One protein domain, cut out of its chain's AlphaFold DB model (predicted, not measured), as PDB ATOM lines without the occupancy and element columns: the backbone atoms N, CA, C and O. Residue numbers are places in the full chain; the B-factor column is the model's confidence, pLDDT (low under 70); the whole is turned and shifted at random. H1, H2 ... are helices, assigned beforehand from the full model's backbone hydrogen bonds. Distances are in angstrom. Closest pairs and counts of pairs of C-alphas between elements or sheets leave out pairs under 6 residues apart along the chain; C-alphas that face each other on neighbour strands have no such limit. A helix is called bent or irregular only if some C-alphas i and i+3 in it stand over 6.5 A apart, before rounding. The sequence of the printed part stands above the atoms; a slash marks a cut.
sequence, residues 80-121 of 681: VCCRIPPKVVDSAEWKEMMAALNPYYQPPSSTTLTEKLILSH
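This is residues 80 to 121 of the 681 residues of an uncharacterized protein of Pisolithus microcarpus 441 (UniProt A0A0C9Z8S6). Picture an elongated loop of three short helices: H2 at one end of the long axis, H3 toward the other, and H1 between their centres, packing on H3. After H2 the chain folds back through residues 102 to 109 to bring H3 beside H1, while residues 100 to 105 stick out. The printed part has 42 residues with three named helices, in the order H1, H2, H3, and no named strand; its class is all helix. It is only just compact, close to loose, with a radius of gyration of the C-alphas of 10.7 A, and it spans 31 by 19 by 16 A.

Start at the longest helix, H2, residues 92 to 101, which touches no helix. Look next to H1, residues 86 to 90, which is close to H2 but not clearly touching: their closest C-alphas, those of Val 88 and Trp 94, are 6.8 A apart. H1 touches H3, residues 110 to 118, where the closest C-alphas, those of Pro 86 and Ser 110, are 5.1 A apart. H2 and H3 are apart. In H2 every O i to N i+4 pair is within hydrogen-bond range; H3 has 4 of 5, and H1 has 0 of 1 but 2 of 2 O i to N i+3 pairs.

Find C-alpha 92 at (19.669, 55.377, -13.037); from there H2 runs 14.3 A to C-alpha 101 at (17.361, 58.652, -26.728). H1 begins at C-alpha 86, (22.622, 42.846, -17.256), and measures 8.0 A. H3 measures 9.8 A and ends at C-alpha 118, (18.887, 36.630, -22.964). H1 and H3 are neither bent nor irregular, but only just: C-alphas 86 and 89 are 6.0 A apart, and C-alphas 115 and 118 are 6.5 A apart.

The C-alphas farthest apart, those of Ala 100 and His 121, are 31.9 A apart. The printed part has no cut; the link from H1 to H2 is tight and that from H2 to H3 short. The mean pLDDT of the printed part is 77.9, with residues 80 to 81, 83 and 114 to 121 under 70.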
ATOM      1  N   VAL A  80      24.701  41.458 -24.547       68.75
ATOM      2  CA  VAL A  80      25.349  40.143 -24.672       68.75
ATOM      3  C   VAL A  80      26.666  40.221 -25.449       68.75
ATOM      4  O   VAL A  80      27.696  39.756 -24.956       68.75
ATOM      5  N   CYS A  81      26.674  40.813 -26.648       63.56
ATOM      6  CA  CYS A  81      27.869  40.854 -27.497       63.56
ATOM      7  C   CYS A  81      28.985  41.722 -26.899       63.56
ATOM      8  O   CYS A  81      30.161  41.391 -27.045       63.56
ATOM      9  N   CYS A  82      28.623  42.794 -26.192       74.31
ATOM     10  CA  CYS A  82      29.575  43.708 -25.563       74.31
ATOM     11  C   CYS A  82      29.961  43.291 -24.134       74.31
ATOM     12  O   CYS A  82      30.750  43.986 -23.498       74.31
ATOM     13  N   ARG A  83      29.439  42.161 -23.626       68.19
ATOM     14  CA  ARG A  83      29.688  41.642 -22.264       68.19
ATOM     15  C   ARG A  83      29.375  42.657 -21.161       68.19
ATOM     16  O   ARG A  83      30.066  42.720 -20.144       68.19
ATOM     17  N   ILE A  84      28.323  43.440 -21.363       77.00
ATOM     18  CA  ILE A  84      27.837  44.384 -20.364       77.00
ATOM     19  C   ILE A  84      27.041  43.575 -19.326       77.00
ATOM     20  O   ILE A  84      26.186  42.775 -19.709       77.00
ATOM     21  N   PRO A  85      27.299  43.719 -18.015       78.06
ATOM     22  CA  PRO A  85      26.496  43.044 -17.001       78.06
ATOM     23  C   PRO A  85      25.015  43.456 -17.105       78.06
ATOM     24  O   PRO A  85      24.736  44.653 -17.103       78.06
ATOM     25  N   PRO A  86      24.044  42.517 -17.123       76.88
ATOM     26  CA  PRO A  86      22.622  42.846 -17.256       76.88
ATOM     27  C   PRO A  86      22.107  43.845 -16.218       76.88
ATOM     28  O   PRO A  86      21.249  44.654 -16.540       76.88
ATOM     29  N   LYS A  87      22.666  43.852 -15.000       82.38
ATOM     30  CA  LYS A  87      22.316  44.816 -13.940       82.38
ATOM     31  C   LYS A  87      22.506  46.282 -14.344       82.38
ATOM     32  O   LYS A  87      21.863  47.147 -13.764       82.38
ATOM     33  N   VAL A  88      23.353  46.567 -15.337       84.94
ATOM     34  CA  VAL A  88      23.572  47.930 -15.843       84.94
ATOM     35  C   VAL A  88      22.271  48.544 -16.362       84.94
ATOM     36  O   VAL A  88      22.069  49.741 -16.182       84.94
ATOM     37  N   VAL A  89      21.344  47.748 -16.913       85.88
ATOM     38  CA  VAL A  89      20.080  48.284 -17.453       85.88
ATOM     39  C   VAL A  89      19.123  48.805 -16.374       85.88
ATOM     40  O   VAL A  89      18.220  49.580 -16.679       85.88
ATOM     41  N   ASP A  90      19.335  48.417 -15.111       88.00
ATOM     42  CA  ASP A  90      18.536  48.896 -13.980       88.00
ATOM     43  C   ASP A  90      19.090  50.181 -13.351       88.00
ATOM     44  O   ASP A  90      18.370  50.812 -12.567       88.00
ATOM     45  N   SER A  91      20.323  50.573 -13.698       89.62
ATOM     46  CA  SER A  91      20.976  51.787 -13.192       89.62
ATOM     47  C   SER A  91      20.228  53.058 -13.605       89.62
ATOM     48  O   SER A  91      19.543  53.091 -14.634       89.62
ATOM     49  N   ALA A  92      20.335  54.103 -12.781       87.50
ATOM     50  CA  ALA A  92      19.669  55.377 -13.037       87.50
ATOM     51  C   ALA A  92      20.233  56.037 -14.302       87.50
ATOM     52  O   ALA A  92      19.478  56.442 -15.180       87.50
ATOM     53  N   GLU A  93      21.554  56.002 -14.454       90.62
ATOM     54  CA  GLU A  93      22.306  56.568 -15.570       90.62
ATOM     55  C   GLU A  93      21.893  55.935 -16.906       90.62
ATOM     56  O   GLU A  93      21.723  56.618 -17.916       90.62
ATOM     57  N   TRP A  94      21.672  54.617 -16.916       86.06
ATOM     58  CA  TRP A  94      21.188  53.917 -18.103       86.06
ATOM     59  C   TRP A  94      19.755  54.310 -18.458       86.06
ATOM     60  O   TRP A  94      19.446  54.541 -19.627       86.06
ATOM     61  N   LYS A  95      18.867  54.399 -17.464       86.69
ATOM     62  CA  LYS A  95      17.467  54.791 -17.675       86.69
ATOM     63  C   LYS A  95      17.359  56.227 -18.180       86.69
ATOM     64  O   LYS A  95      16.591  56.472 -19.105       86.69
ATOM     65  N   GLU A  96      18.162  57.136 -17.636       88.75
ATOM     66  CA  GLU A  96      18.266  58.525 -18.091       88.75
ATOM     67  C   GLU A  96      18.767  58.607 -19.536       88.75
ATOM     68  O   GLU A  96      18.145  59.268 -20.369       88.75
ATOM     69  N   MET A  97      19.826  57.862 -19.875       87.94
ATOM     70  CA  MET A  97      20.338  57.776 -21.246       87.94
ATOM     71  C   MET A  97      19.273  57.248 -22.219       87.94
ATOM     72  O   MET A  97      19.071  57.814 -23.293       87.94
ATOM     73  N   MET A  98      18.562  56.179 -21.853       88.06
ATOM     74  CA  MET A  98      17.521  55.598 -22.704       88.06
ATOM     75  C   MET A  98      16.315  56.530 -22.864       88.06
ATOM     76  O   MET A  98      15.783  56.629 -23.968       88.06
ATOM     77  N   ALA A  99      15.922  57.248 -21.807       86.75
ATOM     78  CA  ALA A  99      14.857  58.247 -21.861       86.75
ATOM     79  C   ALA A  99      15.230  59.442 -22.753       86.75
ATOM     80  O   ALA A  99      14.382  59.932 -23.495       86.75
ATOM     81  N   ALA A 100      16.497  59.872 -22.736       87.25
ATOM     82  CA  ALA A 100      16.999  60.920 -23.624       87.25
ATOM     83  C   ALA A 100      17.021  60.480 -25.099       87.25
ATOM     84  O   ALA A 100      16.716  61.276 -25.985       87.25
ATOM     85  N   LEU A 101      17.354  59.211 -25.371       86.50
ATOM     86  CA  LEU A 101      17.361  58.652 -26.728       86.50
ATOM     87  C   LEU A 101      15.948  58.414 -27.276       86.50
ATOM     88  O   LEU A 101      15.698  58.654 -28.458       86.50
ATOM     89  N   ASN A 102      15.029  57.914 -26.449       84.81
ATOM     90  CA  ASN A 102      13.629  57.730 -26.819       84.81
ATOM     91  C   ASN A 102      12.709  57.752 -25.581       84.81
ATOM     92  O   ASN A 102      12.558  56.723 -24.918       84.81
ATOM     93  N   PRO A 103      11.995  58.866 -25.332       82.62
ATOM     94  CA  PRO A 103      11.102  59.008 -24.179       82.62
ATOM     95  C   PRO A 103       9.931  58.014 -24.144       82.62
ATOM     96  O   PRO A 103       9.364  57.755 -23.085       82.62
ATOM     97  N   TYR A 104       9.544  57.458 -25.297       79.88
ATOM     98  CA  TYR A 104       8.402  56.547 -25.419       79.88
ATOM     99  C   TYR A 104       8.791  55.068 -25.309       79.88
ATOM    100  O   TYR A 104       7.914  54.201 -25.281       79.88
ATOM    101  N   TYR A 105      10.088  54.758 -25.261       82.62
ATOM    102  CA  TYR A 105      10.583  53.397 -25.097       82.62
ATOM    103  C   TYR A 105      10.969  53.145 -23.643       82.62
ATOM    104  O   TYR A 105      11.880  53.764 -23.103       82.62
ATOM    105  N   GLN A 106      10.291  52.183 -23.020       82.62
ATOM    106  CA  GLN A 106      10.649  51.703 -21.691       82.62
ATOM    107  C   GLN A 106      11.529  50.457 -21.828       82.62
ATOM    108  O   GLN A 106      11.003  49.415 -22.244       82.62
ATOM    109  N   PRO A 107      12.835  50.544 -21.502       82.25
ATOM    110  CA  PRO A 107      13.730  49.406 -21.608       82.25
ATOM    111  C   PRO A 107      13.343  48.296 -20.609       82.25
ATOM    112  O   PRO A 107      12.831  48.588 -19.525       82.25
ATOM    113  N   PRO A 108      13.585  47.021 -20.952       84.88
ATOM    114  CA  PRO A 108      13.357  45.890 -20.059       84.88
ATOM    115  C   PRO A 108      14.282  45.952 -18.835       84.88
ATOM    116  O   PRO A 108      15.441  46.348 -18.946       84.88
ATOM    117  N   SER A 109      13.780  45.509 -17.677       85.44
ATOM    118  CA  SER A 109      14.583  45.363 -16.452       85.44
ATOM    119  C   SER A 109      15.666  44.297 -16.601       85.44
ATOM    120  O   SER A 109      15.538  43.417 -17.455       85.44
ATOM    121  N   SER A 110      16.692  44.294 -15.744       80.69
ATOM    122  CA  SER A 110      17.738  43.261 -15.802       80.69
ATOM    123  C   SER A 110      17.177  41.852 -15.611       80.69
ATOM    124  O   SER A 110      17.648  40.927 -16.271       80.69
ATOM    125  N   THR A 111      16.127  41.686 -14.802       74.56
ATOM    126  CA  THR A 111      15.387  40.425 -14.643       74.56
ATOM    127  C   THR A 111      14.708  40.015 -15.946       74.56
ATOM    128  O   THR A 111      14.914  38.909 -16.431       74.56
ATOM    129  N   THR A 112      13.973  40.929 -16.589       77.12
ATOM    130  CA  THR A 112      13.313  40.666 -17.882       77.12
ATOM    131  C   THR A 112      14.339  40.361 -18.973       77.12
ATOM    132  O   THR A 112      14.165  39.439 -19.771       77.12
ATOM    133  N   LEU A 113      15.436  41.115 -18.989       75.50
ATOM    134  CA  LEU A 113      16.538  40.936 -19.915       75.50
ATOM    135  C   LEU A 113      17.190  39.568 -19.703       75.50
ATOM    136  O   LEU A 113      17.376  38.842 -20.665       75.50
ATOM    137  N   THR A 114      17.478  39.182 -18.461       65.81
ATOM    138  CA  THR A 114      18.165  37.924 -18.140       65.81
ATOM    139  C   THR A 114      17.257  36.718 -18.361       65.81
ATOM    140  O   THR A 114      17.652  35.804 -19.073       65.81
ATOM    141  N   GLU A 115      16.038  36.729 -17.825       61.06
ATOM    142  CA  GLU A 115      15.143  35.564 -17.784       61.06
ATOM    143  C   GLU A 115      14.302  35.376 -19.050       61.06
ATOM    144  O   GLU A 115      13.954  34.248 -19.390       61.06
ATOM    145  N   LYS A 116      13.945  36.461 -19.752       63.94
ATOM    146  CA  LYS A 116      13.050  36.383 -20.921       63.94
ATOM    147  C   LYS A 116      13.758  36.636 -22.243       63.94
ATOM    148  O   LYS A 116      13.416  35.982 -23.224       63.94
ATOM    149  N   LEU A 117      14.706  37.575 -22.295       65.38
ATOM    150  CA  LEU A 117      15.310  38.023 -23.560       65.38
ATOM    151  C   LEU A 117      16.673  37.373 -23.853       65.38
ATOM    152  O   LEU A 117      16.914  36.970 -24.985       65.38
ATOM    153  N   ILE A 118      17.555  37.253 -22.857       63.25
ATOM    154  CA  ILE A 118      18.887  36.630 -22.964       63.25
ATOM    155  C   ILE A 118      18.754  35.116 -22.850       63.25
ATOM    156  O   ILE A 118      19.234  34.380 -23.708       63.25
ATOM    157  N   LEU A 119      18.084  34.649 -21.798       53.94
ATOM    158  CA  LEU A 119      17.795  33.240 -21.567       53.94
ATOM    159  C   LEU A 119      16.367  32.930 -21.988       53.94
ATOM    160  O   LEU A 119      15.630  32.303 -21.232       53.94
ATOM    161  N   SER A 120      15.945  33.355 -23.186       52.66
ATOM    162  CA  SER A 120      14.701  32.815 -23.730       52.66
ATOM    163  C   SER A 120      14.911  31.301 -23.882       52.66
ATOM    164  O   SER A 120      15.481  30.811 -24.860       52.66
ATOM    165  N   HIS A 121      14.516  30.541 -22.860       60.16
ATOM    166  CA  HIS A 121      14.564  29.088 -22.803       60.16
ATOM    167  C   HIS A 121      13.458  28.539 -23.699       60.16
ATOM    168  O   HIS A 121      12.652  27.714 -23.287       60.16
TER     169      HIS A 121